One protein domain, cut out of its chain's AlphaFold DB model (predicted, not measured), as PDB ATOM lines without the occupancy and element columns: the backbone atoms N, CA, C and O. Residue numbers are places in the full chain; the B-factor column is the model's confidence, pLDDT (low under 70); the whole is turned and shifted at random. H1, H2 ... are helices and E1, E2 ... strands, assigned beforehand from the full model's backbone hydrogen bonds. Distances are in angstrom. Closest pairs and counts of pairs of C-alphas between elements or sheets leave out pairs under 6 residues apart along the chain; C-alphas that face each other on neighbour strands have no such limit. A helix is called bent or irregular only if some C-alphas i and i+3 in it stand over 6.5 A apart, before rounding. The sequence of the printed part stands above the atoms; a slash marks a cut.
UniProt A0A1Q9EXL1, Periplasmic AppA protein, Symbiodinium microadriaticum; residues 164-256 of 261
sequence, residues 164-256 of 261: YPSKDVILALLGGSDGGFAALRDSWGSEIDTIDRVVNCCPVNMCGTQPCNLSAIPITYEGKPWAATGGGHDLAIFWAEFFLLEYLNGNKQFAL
ATOM      1  N   TYR A 164       5.577  13.394  30.895       77.62
ATOM      2  CA  TYR A 164       5.550  14.395  31.954       77.62
ATOM      3  C   TYR A 164       4.447  14.081  32.974       77.62
ATOM      4  O   TYR A 164       3.398  13.543  32.597       77.62
ATOM      5  N   PRO A 165       4.651  14.425  34.261       84.00
ATOM      6  CA  PRO A 165       3.598  14.302  35.257       84.00
ATOM      7  C   PRO A 165       2.332  15.028  34.799       84.00
ATOM      8  O   PRO A 165       2.398  16.086  34.168       84.00
ATOM      9  N   SER A 166       1.164  14.471  35.125       88.75
ATOM     10  CA  SER A 166      -0.097  15.138  34.805       88.75
ATOM     11  C   SER A 166      -0.190  16.488  35.522       88.75
ATOM     12  O   SER A 166       0.410  16.696  36.581       88.75
ATOM     13  N   LYS A 167      -1.001  17.399  34.972       90.69
ATOM     14  CA  LYS A 167      -1.293  18.693  35.603       90.69
ATOM     15  C   LYS A 167      -1.708  18.531  37.067       90.69
ATOM     16  O   LYS A 167      -1.222  19.277  37.906       90.69
ATOM     17  N   ASP A 168      -2.545  17.545  37.375       92.06
ATOM     18  CA  ASP A 168      -3.025  17.310  38.740       92.06
ATOM     19  C   ASP A 168      -1.894  16.910  39.693       92.06
ATOM     20  O   ASP A 168      -1.883  17.350  40.839       92.06
ATOM     21  N   VAL A 169      -0.904  16.143  39.218       90.50
ATOM     22  CA  VAL A 169       0.291  15.811  40.009       90.50
ATOM     23  C   VAL A 169       1.112  17.066  40.290       90.50
ATOM     24  O   VAL A 169       1.490  17.300  41.436       90.50
ATOM     25  N   ILE A 170       1.355  17.904  39.278       90.12
ATOM     26  CA  ILE A 170       2.103  19.155  39.468       90.12
ATOM     27  C   ILE A 170       1.352  20.105  40.404       90.12
ATOM     28  O   ILE A 170       1.943  20.651  41.329       90.12
ATOM     29  N   LEU A 171       0.043  20.273  40.216       92.38
ATOM     30  CA  LEU A 171      -0.771  21.103  41.098       92.38
ATOM     31  C   LEU A 171      -0.772  20.570  42.531       92.38
ATOM     32  O   LEU A 171      -0.634  21.367  43.452       92.38
ATOM     33  N   ALA A 172      -0.857  19.254  42.740       91.00
ATOM     34  CA  ALA A 172      -0.764  18.661  44.071       91.00
ATOM     35  C   ALA A 172       0.586  18.956  44.748       91.00
ATOM     36  O   ALA A 172       0.608  19.278  45.935       91.00
ATOM     37  N   LEU A 173       1.697  18.925  44.001       89.25
ATOM     38  CA  LEU A 173       3.025  19.293  44.515       89.25
ATOM     39  C   LEU A 173       3.118  20.773  44.918       89.25
ATOM     40  O   LEU A 173       3.864  21.108  45.833       89.25
ATOM     41  N   LEU A 174       2.345  21.646  44.267       89.88
ATOM     42  CA  LEU A 174       2.261  23.077  44.581       89.88
ATOM     43  C   LEU A 174       1.267  23.398  45.717       89.88
ATOM     44  O   LEU A 174       1.070  24.568  46.040       89.88
ATOM     45  N   GLY A 175       0.620  22.386  46.309       91.31
ATOM     46  CA  GLY A 175      -0.427  22.572  47.320       91.31
ATOM     47  C   GLY A 175      -1.815  22.895  46.746       91.31
ATOM     48  O   GLY A 175      -2.706  23.304  47.487       91.31
ATOM     49  N   GLY A 176      -2.012  22.692  45.442       90.06
ATOM     50  CA  GLY A 176      -3.254  22.933  44.710       90.06
ATOM     51  C   GLY A 176      -3.324  24.310  44.038       90.06
ATOM     52  O   GLY A 176      -2.569  25.230  44.345       90.06
ATOM     53  N   SER A 177      -4.264  24.457  43.101       91.25
ATOM     54  CA  SER A 177      -4.602  25.752  42.481       91.25
ATOM     55  C   SER A 177      -5.799  26.444  43.137       91.25
ATOM     56  O   SER A 177      -6.159  27.555  42.737       91.25
ATOM     57  N   ASP A 178      -6.432  25.798  44.118       88.81
ATOM     58  CA  ASP A 178      -7.605  26.326  44.811       88.81
ATOM     59  C   ASP A 178      -7.290  27.684  45.453       88.81
ATOM     60  O   ASP A 178      -6.198  27.925  45.976       88.81
ATOM     61  N   GLY A 179      -8.236  28.620  45.336       84.44
ATOM     62  CA  GLY A 179      -8.029  30.002  45.778       84.44
ATOM     63  C   GLY A 179      -6.959  30.769  44.987       84.44
ATOM     64  O   GLY A 179      -6.455  31.775  45.478       84.44
ATOM     65  N   GLY A 180      -6.594  30.320  43.779       86.44
ATOM     66  CA  GLY A 180      -5.554  30.966  42.974       86.44
ATOM     67  C   GLY A 180      -4.158  30.741  43.555       86.44
ATOM     68  O   GLY A 180      -3.410  31.705  43.748       86.44
ATOM     69  N   PHE A 181      -3.839  29.474  43.842       94.00
ATOM     70  CA  PHE A 181      -2.584  29.032  44.469       94.00
ATOM     71  C   PHE A 181      -2.376  29.602  45.880       94.00
ATOM     72  O   PHE A 181      -1.294  30.092  46.210       94.00
ATOM     73  N   ALA A 182      -3.415  29.552  46.722       92.88
ATOM     74  CA  ALA A 182      -3.358  30.091  48.084       92.88
ATOM     75  C   ALA A 182      -2.216  29.473  48.913       92.88
ATOM     76  O   ALA A 182      -1.430  30.211  49.492       92.88
ATOM     77  N   ALA A 183      -2.040  28.148  48.870       93.12
ATOM     78  CA  ALA A 183      -0.982  27.459  49.616       93.12
ATOM     79  C   ALA A 183       0.437  27.914  49.223       93.12
ATOM     80  O   ALA A 183       1.301  28.100  50.081       93.12
ATOM     81  N   LEU A 184       0.677  28.129  47.924       92.19
ATOM     82  CA  LEU A 184       1.960  28.630  47.430       92.19
ATOM     83  C   LEU A 184       2.209  30.066  47.906       92.19
ATOM     84  O   LEU A 184       3.317  30.402  48.317       92.19
ATOM     85  N   ARG A 185       1.165  30.901  47.899       90.94
ATOM     86  CA  ARG A 185       1.225  32.278  48.398       90.94
ATOM     87  C   ARG A 185       1.454  32.341  49.902       90.94
ATOM     88  O   ARG A 185       2.258  33.148  50.344       90.94
ATOM     89  N   ASP A 186       0.806  31.475  50.668       93.06
ATOM     90  CA  ASP A 186       1.013  31.376  52.113       93.06
ATOM     91  C   ASP A 186       2.446  30.927  52.441       93.06
ATOM     92  O   ASP A 186       3.002  31.334  53.458       93.06
ATOM     93  N   SER A 187       3.058  30.123  51.563       93.69
ATOM     94  CA  SER A 187       4.419  29.603  51.750       93.69
ATOM     95  C   SER A 187       5.522  30.598  51.377       93.69
ATOM     96  O   SER A 187       6.573  30.573  52.004       93.69
ATOM     97  N   TRP A 188       5.304  31.438  50.357       94.19
ATOM     98  CA  TRP A 188       6.355  32.288  49.770       94.19
ATOM     99  C   TRP A 188       6.004  33.778  49.695       94.19
ATOM    100  O   TRP A 188       6.778  34.575  49.166       94.19
ATOM    101  N   GLY A 189       4.828  34.185  50.177       93.50
ATOM    102  CA  GLY A 189       4.334  35.557  50.045       93.50
ATOM    103  C   GLY A 189       5.271  36.590  50.668       93.50
ATOM    104  O   GLY A 189       5.523  37.628  50.064       93.50
ATOM    105  N   SER A 190       5.872  36.284  51.821       95.38
ATOM    106  CA  SER A 190       6.847  37.165  52.478       95.38
ATOM    107  C   SER A 190       8.123  37.383  51.664       95.38
ATOM    108  O   SER A 190       8.706  38.473  51.671       95.38
ATOM    109  N   GLU A 191       8.581  36.351  50.969       95.38
ATOM    110  CA  GLU A 191       9.753  36.366  50.106       95.38
ATOM    111  C   GLU A 191       9.445  37.154  48.833       95.38
ATOM    112  O   GLU A 191      10.234  38.020  48.450       95.38
ATOM    113  N   ILE A 192       8.266  36.938  48.241       94.94
ATOM    114  CA  ILE A 192       7.766  37.711  47.096       94.94
ATOM    115  C   ILE A 192       7.680  39.198  47.461       94.94
ATOM    116  O   ILE A 192       8.225  40.031  46.739       94.94
ATOM    117  N   ASP A 193       7.101  39.538  48.614       93.69
ATOM    118  CA  ASP A 193       7.029  40.916  49.112       93.69
ATOM    119  C   ASP A 193       8.426  41.505  49.392       93.69
ATOM    120  O   ASP A 193       8.662  42.710  49.281       93.69
ATOM    121  N   THR A 194       9.398  40.668  49.761       94.62
ATOM    122  CA  THR A 194      10.786  41.105  49.959       94.62
ATOM    123  C   THR A 194      11.455  41.459  48.642       94.62
ATOM    124  O   THR A 194      12.089  42.513  48.562       94.62
ATOM    125  N   ILE A 195      11.268  40.644  47.605       95.31
ATOM    126  CA  ILE A 195      11.721  40.971  46.252       95.31
ATOM    127  C   ILE A 195      10.996  42.221  45.739       95.31
ATOM    128  O   ILE A 195      11.652  43.131  45.232       95.31
ATOM    129  N   ASP A 196       9.683  42.327  45.949       94.00
ATOM    130  CA  ASP A 196       8.869  43.467  45.522       94.00
ATOM    131  C   ASP A 196       9.374  44.794  46.094       94.00
ATOM    132  O   ASP A 196       9.509  45.765  45.360       94.00
ATOM    133  N   ARG A 197       9.774  44.837  47.370       92.44
ATOM    134  CA  ARG A 197      10.354  46.053  47.974       92.44
ATOM    135  C   ARG A 197      11.631  46.527  47.281       92.44
ATOM    136  O   ARG A 197      11.914  47.728  47.270       92.44
ATOM    137  N   VAL A 198      12.405  45.604  46.716       92.12
ATOM    138  CA  VAL A 198      13.633  45.912  45.977       92.12
ATOM    139  C   VAL A 198      13.293  46.394  44.570       92.12
ATOM    140  O   VAL A 198      13.762  47.452  44.145       92.12
ATOM    141  N   VAL A 199      12.432  45.659  43.865       91.06
ATOM    142  CA  VAL A 199      12.111  45.942  42.460       91.06
ATOM    143  C   VAL A 199      11.053  47.021  42.281       91.06
ATOM    144  O   VAL A 199      10.974  47.626  41.219       91.06
ATOM    145  N   ASN A 200      10.259  47.306  43.307       90.31
ATOM    146  CA  ASN A 200       9.066  48.147  43.263       90.31
ATOM    147  C   ASN A 200       8.214  47.839  42.026       90.31
ATOM    148  O   ASN A 200       7.997  48.693  41.154       90.31
ATOM    149  N   CYS A 201       7.835  46.571  41.913       84.56
ATOM    150  CA  CYS A 201       6.894  46.129  40.905       84.56
ATOM    151  C   CYS A 201       5.491  46.615  41.322       84.56
ATOM    152  O   CYS A 201       5.258  46.879  42.495       84.56
ATOM    153  N   CYS A 202       4.532  46.823  40.427       81.38
ATOM    154  CA  CYS A 202       4.600  46.793  38.964       81.38
ATOM    155  C   CYS A 202       3.765  47.950  38.383       81.38
ATOM    156  O   CYS A 202       2.923  48.527  39.082       81.38
ATOM    157  N   PRO A 203       3.938  48.307  37.099       76.88
ATOM    158  CA  PRO A 203       3.019  49.222  36.432       76.88
ATOM    159  C   PRO A 203       1.580  48.658  36.430       76.88
ATOM    160  O   PRO A 203       1.366  47.449  36.357       76.88
ATOM    161  N   VAL A 204       0.572  49.539  36.512       77.62
ATOM    162  CA  VAL A 204      -0.849  49.173  36.751       77.62
ATOM    163  C   VAL A 204      -1.389  48.145  35.751       77.62
ATOM    164  O   VAL A 204      -2.227  47.315  36.100       77.62
ATOM    165  N   ASN A 205      -0.919  48.202  34.505       78.69
ATOM    166  CA  ASN A 205      -1.340  47.307  33.429       78.69
ATOM    167  C   ASN A 205      -0.985  45.831  33.686       78.69
ATOM    168  O   ASN A 205      -1.629  44.974  33.091       78.69
ATOM    169  N   MET A 206      -0.030  45.525  34.571       80.38
ATOM    170  CA  MET A 206       0.303  44.144  34.937       80.38
ATOM    171  C   MET A 206      -0.714  43.515  35.890       80.38
ATOM    172  O   MET A 206      -1.101  42.366  35.702       80.38
ATOM    173  N   CYS A 207      -1.160  44.255  36.908       83.06
ATOM    174  CA  CYS A 207      -2.104  43.732  37.904       83.06
ATOM    175  C   CYS A 207      -3.571  43.989  37.531       83.06
ATOM    176  O   CYS A 207      -4.479  43.447  38.157       83.06
ATOM    177  N   GLY A 208      -3.827  44.898  36.581       80.25
ATOM    178  CA  GLY A 208      -5.168  45.365  36.217       80.25
ATOM    179  C   GLY A 208      -5.880  46.188  37.303       80.25
ATOM    180  O   GLY A 208      -6.958  46.720  37.054       80.25
ATOM    181  N   THR A 209      -5.295  46.310  38.500       78.94
ATOM    182  CA  THR A 209      -5.861  46.979  39.683       78.94
ATOM    183  C   THR A 209      -4.756  47.609  40.549       78.94
ATOM    184  O   THR A 209      -3.569  47.420  40.282       78.94
ATOM    185  N   GLN A 210      -5.140  48.405  41.555       84.06
ATOM    186  CA  GLN A 210      -4.234  49.016  42.539       84.06
ATOM    187  C   GLN A 210      -4.571  48.541  43.969       84.06
ATOM    188  O   GLN A 210      -5.761  48.411  44.268       84.06
ATOM    189  N   PRO A 211      -3.575  48.355  44.864       85.62
ATOM    190  CA  PRO A 211      -2.132  48.485  44.618       85.62
ATOM    191  C   PRO A 211      -1.594  47.365  43.714       85.62
ATOM    192  O   PRO A 211      -2.027  46.223  43.826       85.62
ATOM    193  N   CYS A 212      -0.665  47.700  42.814       88.19
ATOM    194  CA  CYS A 212      -0.032  46.727  41.922       88.19
ATOM    195  C   CYS A 212       1.385  46.409  42.402       88.19
ATOM    196  O   CYS A 212       2.263  47.260  42.292       88.19
ATOM    197  N   ASN A 213       1.573  45.202  42.932       91.56
ATOM    198  CA  ASN A 213       2.844  44.644  43.393       91.56
ATOM    199  C   ASN A 213       2.994  43.193  42.906       91.56
ATOM    200  O   ASN A 213       2.042  42.634  42.352       91.56
ATOM    201  N   LEU A 214       4.160  42.568  43.109       92.31
ATOM    202  CA  LEU A 214       4.375  41.172  42.692       92.31
ATOM    203  C   LEU A 214       3.305  40.219  43.251       92.31
ATOM    204  O   LEU A 214       2.800  39.373  42.515       92.31
ATOM    205  N   SER A 215       2.905  40.394  44.511       91.31
ATOM    206  CA  SER A 215       1.880  39.572  45.175       91.31
ATOM    207  C   SER A 215       0.462  39.767  44.617       91.31
ATOM    208  O   SER A 215      -0.401  38.905  44.800       91.31
ATOM    209  N   ALA A 216       0.205  40.877  43.921       90.38
ATOM    210  CA  ALA A 216      -1.061  41.176  43.260       90.38
ATOM    211  C   ALA A 216      -1.146  40.594  41.839       90.38
ATOM    212  O   ALA A 216      -2.247  40.512  41.290       90.38
ATOM    213  N   ILE A 217      -0.026  40.168  41.240       90.62
ATOM    214  CA  ILE A 217      -0.041  39.488  39.943       90.62
ATOM    215  C   ILE A 217      -0.551  38.051  40.141       90.62
ATOM    216  O   ILE A 217       0.065  37.283  40.886       90.62
ATOM    217  N   PRO A 218      -1.633  37.637  39.454       89.62
ATOM    218  CA  PRO A 218      -2.160  36.282  39.575       89.62
ATOM    219  C   PRO A 218      -1.117  35.217  39.229       89.62
ATOM    220  O   PRO A 218      -0.461  35.298  38.192       89.62
ATOM    221  N   ILE A 219      -1.003  34.193  40.074       91.62
ATOM    222  CA  ILE A 219      -0.192  33.006  39.785       91.62
ATOM    223  C   ILE A 219      -0.973  32.122  38.807       91.62
ATOM    224  O   ILE A 219      -2.141  31.803  39.041       91.62
ATOM    225  N   THR A 220      -0.329  31.727  37.711       91.50
ATOM    226  CA  THR A 220      -0.906  30.864  36.668       91.50
ATOM    227  C   THR A 220      -0.207  29.510  36.633       91.50
ATOM    228  O   THR A 220       0.931  29.378  37.071       91.50
ATOM    229  N   TYR A 221      -0.882  28.487  36.106       91.62
ATOM    230  CA  TYR A 221      -0.237  27.217  35.769       91.62
ATOM    231  C   TYR A 221       0.368  27.308  34.366       91.62
ATOM    232  O   TYR A 221      -0.374  27.514  33.406       91.62
ATOM    233  N   GLU A 222       1.674  27.090  34.251       88.00
ATOM    234  CA  GLU A 222       2.397  27.074  32.970       88.00
ATOM    235  C   GLU A 222       2.699  25.644  32.506       88.00
ATOM    236  O   GLU A 222       2.768  25.378  31.308       88.00
ATOM    237  N   GLY A 223       2.851  24.705  33.448       79.62
ATOM    238  CA  GLY A 223       3.044  23.284  33.152       79.62
ATOM    239  C   GLY A 223       4.338  22.941  32.421       79.62
ATOM    240  O   GLY A 223       4.438  21.853  31.854       79.62
ATOM    241  N   LYS A 224       5.320  23.847  32.424       78.19
ATOM    242  CA  LYS A 224       6.636  23.596  31.838       78.19
ATOM    243  C   LYS A 224       7.500  22.858  32.869       78.19
ATOM    244  O   LYS A 224       7.475  23.235  34.042       78.19
ATOM    245  N   PRO A 225       8.306  21.864  32.463       71.56
ATOM    246  CA  PRO A 225       9.206  21.142  33.368       71.56
ATOM    247  C   PRO A 225      10.164  22.045  34.161       71.56
ATOM    248  O   PRO A 225      10.505  21.733  35.296       71.56
ATOM    249  N   TRP A 226      10.571  23.176  33.577       74.50
ATOM    250  CA  TRP A 226      11.458  24.168  34.195       74.50
ATOM    251  C   TRP A 226      10.723  25.364  34.821       74.50
ATOM    252  O   TRP A 226      11.363  26.199  35.450       74.50
ATOM    253  N   ALA A 227       9.401  25.466  34.644       81.00
ATOM    254  CA  ALA A 227       8.573  26.555  35.164       81.00
ATOM    255  C   ALA A 227       7.116  26.080  35.293       81.00
ATOM    256  O   ALA A 227       6.308  26.195  34.370       81.00
ATOM    257  N   ALA A 228       6.775  25.494  36.443       86.81
ATOM    258  CA  ALA A 228       5.433  24.956  36.680       86.81
ATOM    259  C   ALA A 228       4.364  26.059  36.808       86.81
ATOM    260  O   ALA A 228       3.198  25.843  36.462       86.81
ATOM    261  N   THR A 229       4.764  27.239  37.282       90.75
ATOM    262  CA  THR A 229       3.895  28.391  37.542       90.75
ATOM    263  C   THR A 229       4.380  29.633  36.807       90.75
ATOM    264  O   THR A 229       5.581  29.772  36.614       90.75
ATOM    265  N   GLY A 230       3.466  30.548  36.491       90.75
ATOM    266  CA  GLY A 230       3.745  31.881  35.955       90.75
ATOM    267  C   GLY A 230       3.290  33.001  36.898       90.75
ATOM    268  O   GLY A 230       2.915  32.761  38.051       90.75
ATOM    269  N   GLY A 231       3.284  34.234  36.393       90.56
ATOM    270  CA  GLY A 231       2.766  35.402  37.110       90.56
ATOM    271  C   GLY A 231       3.711  35.933  38.191       90.56
ATOM    272  O   GLY A 231       4.929  35.908  38.029       90.56
ATOM    273  N   GLY A 232       3.151  36.434  39.298       91.38
ATOM    274  CA  GLY A 232       3.921  37.109  40.351       91.38
ATOM    275  C   GLY A 232       5.002  36.240  40.993       91.38
ATOM    276  O   GLY A 232       6.101  36.717  41.265       91.38
ATOM    277  N   HIS A 233       4.715  34.946  41.169       92.12
ATOM    278  CA  HIS A 233       5.664  33.979  41.721       92.12
ATOM    279  C   HIS A 233       6.864  33.740  40.790       92.12
ATOM    280  O   HIS A 233       8.007  33.810  41.234       92.12
ATOM    281  N   ASP A 234       6.621  33.526  39.494       91.44
ATOM    282  CA  ASP A 234       7.691  33.319  38.506       91.44
ATOM    283  C   ASP A 234       8.563  34.572  38.338       91.44
ATOM    284  O   ASP A 234       9.790  34.492  38.331       91.44
ATOM    285  N   LEU A 235       7.945  35.758  38.326       91.38
ATOM    286  CA  LEU A 235       8.676  37.027  38.297       91.38
ATOM    287  C   LEU A 235       9.537  37.239  39.548       91.38
ATOM    288  O   LEU A 235      10.655  37.743  39.442       91.38
ATOM    289  N   ALA A 236       9.053  36.846  40.728       94.00
ATOM    290  CA  ALA A 236       9.846  36.914  41.952       94.00
ATOM    291  C   ALA A 236      11.065  35.978  41.893       94.00
ATOM    292  O   ALA A 236      12.164  36.399  42.257       94.00
ATOM    293  N   ILE A 237      10.896  34.749  41.381       92.69
ATOM    294  CA  ILE A 237      11.999  33.796  41.159       92.69
ATOM    295  C   ILE A 237      13.019  34.373  40.178       92.69
ATOM    296  O   ILE A 237      14.219  34.354  40.460       92.69
ATOM    297  N   PHE A 238      12.547  34.920  39.056       91.56
ATOM    298  CA  PHE A 238      13.391  35.571  38.062       91.56
ATOM    299  C   PHE A 238      14.260  36.665  38.702       91.56
ATOM    300  O   PHE A 238      15.483  36.645  38.556       91.56
ATOM    301  N   TRP A 239      13.653  37.592  39.448       92.31
ATOM    302  CA  TRP A 239      14.382  38.696  40.074       92.31
ATOM    303  C   TRP A 239      15.360  38.207  41.142       92.31
ATOM    304  O   TRP A 239      16.493  38.685  41.201       92.31
ATOM    305  N   ALA A 240      14.957  37.223  41.948       94.56
ATOM    306  CA  ALA A 240      15.825  36.618  42.948       94.56
ATOM    307  C   ALA A 240      17.066  35.974  42.307       94.56
ATOM    308  O   ALA A 240      18.187  36.228  42.755       94.56
ATOM    309  N   GLU A 241      16.896  35.188  41.236       92.88
ATOM    310  CA  GLU A 241      18.026  34.592  40.519       92.88
ATOM    311  C   GLU A 241      18.896  35.666  39.857       92.88
ATOM    312  O   GLU A 241      20.122  35.597  39.946       92.88
ATOM    313  N   PHE A 242      18.287  36.682  39.242       90.44
ATOM    314  CA  PHE A 242      19.018  37.779  38.617       90.44
ATOM    315  C   PHE A 242      19.955  38.465  39.620       90.44
ATOM    316  O   PHE A 242      21.147  38.624  39.355       90.44
ATOM    317  N   PHE A 243      19.434  38.836  40.790       92.06
ATOM    318  CA  PHE A 243      20.202  39.539  41.822       92.06
ATOM    319  C   PHE A 243      21.276  38.657  42.443       92.06
ATOM    320  O   PHE A 243      22.381  39.131  42.711       92.06
ATOM    321  N   LEU A 244      20.984  37.368  42.615       93.94
ATOM    322  CA  LEU A 244      21.979  36.394  43.037       93.94
ATOM    323  C   LEU A 244      23.130  36.308  42.026       93.94
ATOM    324  O   LEU A 244      24.290  36.324  42.427       93.94
ATOM    325  N   LEU A 245      22.831  36.245  40.726       92.69
ATOM    326  CA  LEU A 245      23.856  36.196  39.682       92.69
ATOM    327  C   LEU A 245      24.701  37.474  39.661       92.69
ATOM    328  O   LEU A 245      25.918  37.374  39.538       92.69
ATOM    329  N   GLU A 246      24.095  38.653  39.838       89.38
ATOM    330  CA  GLU A 246      24.840  39.917  39.921       89.38
ATOM    331  C   GLU A 246      25.824  39.898  41.095       89.38
ATOM    332  O   GLU A 246      27.003  40.223  40.936       89.38
ATOM    333  N   TYR A 247      25.351  39.475  42.267       92.50
ATOM    334  CA  TYR A 247      26.180  39.358  43.461       92.50
ATOM    335  C   TYR A 247      27.328  38.360  43.259       92.50
ATOM    336  O   TYR A 247      28.490  38.692  43.496       92.50
ATOM    337  N   LEU A 248      27.026  37.155  42.764       93.38
ATOM    338  CA  LEU A 248      28.018  36.096  42.545       93.38
ATOM    339  C   LEU A 248      29.021  36.423  41.433       93.38
ATOM    340  O   LEU A 248      30.125  35.885  41.429       93.38
ATOM    341  N   ASN A 249      28.661  37.302  40.500       90.81
ATOM    342  CA  ASN A 249      29.572  37.812  39.481       90.81
ATOM    343  C   ASN A 249      30.543  38.881  40.033       90.81
ATOM    344  O   ASN A 249      31.465  39.301  39.336       90.81
ATOM    345  N   GLY A 250      30.374  39.298  41.294       88.19
ATOM    346  CA  GLY A 250      31.244  40.262  41.968       88.19
ATOM    347  C   GLY A 250      30.817  41.718  41.781       88.19
ATOM    348  O   GLY A 250      31.638  42.627  41.944       88.19
ATOM    349  N   ASN A 251      29.551  41.971  41.441       85.12
ATOM    350  CA  ASN A 251      29.056  43.332  41.274       85.12
ATOM    351  C   ASN A 251      29.011  44.049  42.635       85.12
ATOM    352  O   ASN A 251      28.397  43.580  43.595       85.12
ATOM    353  N   LYS A 252      29.647  45.226  42.715       84.44
ATOM    354  CA  LYS A 252      29.690  46.041  43.948       84.44
ATOM    355  C   LYS A 252      28.328  46.602  44.338       84.44
ATOM    356  O   LYS A 252      28.040  46.773  45.516       84.44
ATOM    357  N   GLN A 253      27.520  46.926  43.336       85.19
ATOM    358  CA  GLN A 253      26.126  47.312  43.481       85.19
ATOM    359  C   GLN A 253      25.302  46.355  42.631       85.19
ATOM    360  O   GLN A 253      25.633  46.124  41.468       85.19
ATOM    361  N   PHE A 254      24.255  45.797  43.217       87.75
ATOM    362  CA  PHE A 254      23.373  44.832  42.574       87.75
ATOM    363  C   PHE A 254      21.922  45.119  42.959       87.75
ATOM    364  O   PHE A 254      21.641  46.033  43.742       87.75
ATOM    365  N   ALA A 255      20.995  44.378  42.363       88.81
ATOM    366  CA  ALA A 255      19.570  44.540  42.579       88.81
ATOM    367  C   ALA A 255      19.090  45.965  42.299       88.81
ATOM    368  O   ALA A 255      18.584  46.662  43.177       88.81
ATOM    369  N   LEU A 256      19.318  46.428  41.063       84.56
ATOM    370  CA  LEU A 256      18.970  47.788  40.622       84.56
ATOM    371  C   LEU A 256      19.672  48.878  41.461       84.56
ATOM    372  O   LEU A 256      19.142  49.969  41.676       84.56
TER     373      LEU A 256
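AT A GLANCE: This is residues 164 to 256 of the 261 residues of the protein "Periplasmic AppA protein" of Symbiodinium microadriaticum (UniProt A0A1Q9EXL1). Two longer helices, the kinked H2 and H4, pack on each other at a slant, H2 with its residues 192 to 199. A small hairpin of strands, E1 and E2, leads into H4 and has the short helix H1 next to it, while the tiny H3 and the long stretch 208 to 219 form a loop at one side. The printed part has 93 residues with four named helices and two named strands, in the order H1, H2, H3, E1, E2, H4; the sheet is E1 - E2, antiparallel, and the class is mostly helix. The whole is only just compact, close to loose, with a radius of gyration of the C-alphas of 14.4 A and spans of 44 by 32 by 21 A.

IN THESE COORDINATES: H1 is residues 167 to 173, beginning at C-alpha 167 at (-1.293, 18.693, 35.603). H2, residues 178 to 199, measures 27.9 A from first to last C-alpha; it has a kink of 80 degrees near residue 187, and it is irregular, with C-alphas 180 and 183 8.8 A apart. H3 is residues 204 to 207. The strands are E1, residues 220 to 224, starting at C-alpha 220 at (-0.906, 30.864, 36.668), and E2, residues 227 to 230. H4, residues 232 to 248, measures 24.2 A and ends at C-alpha 248 at (28.018, 36.096, 42.545).

HOW THE PARTS SIT: The closest C-alphas of H1 and E1 are those of Lys 167 and Gly 223, 6.8 A apart. H1 and H2 are apart. H2 touches H4, with 8 pairs of C-alphas within 8 A; the closest are those of Ile 192 and Ala 236, 5.6 A apart. These two helices run the same way at a steep tilt of 37 degrees, only just past shallow. H3 touches no helix. E1 and E2 form an antiparallel hairpin, with 156 degrees between their directions; N 222 and O 228, 3.0 A apart, and N 230 and O 220, 2.9 A apart, are within hydrogen-bond range. The closest C-alphas of E2 and H4 are those of Ala 227 and Asp 234, 7.6 A apart. In H1 and H4 every O i to N i+4 pair is within hydrogen-bond range, in H2 13 of 18 are, and H3 is too short for such a pair.

THE WHOLE: The two C-alphas farthest apart are those of Ser 166 and Lys 252, at 43.9 A. The printed part has no cut. The link from H3 to E1, 12 residues, is long; the other links between named elements are tight. The mean pLDDT of the printed part is 88.9, and no printed residue is under 70.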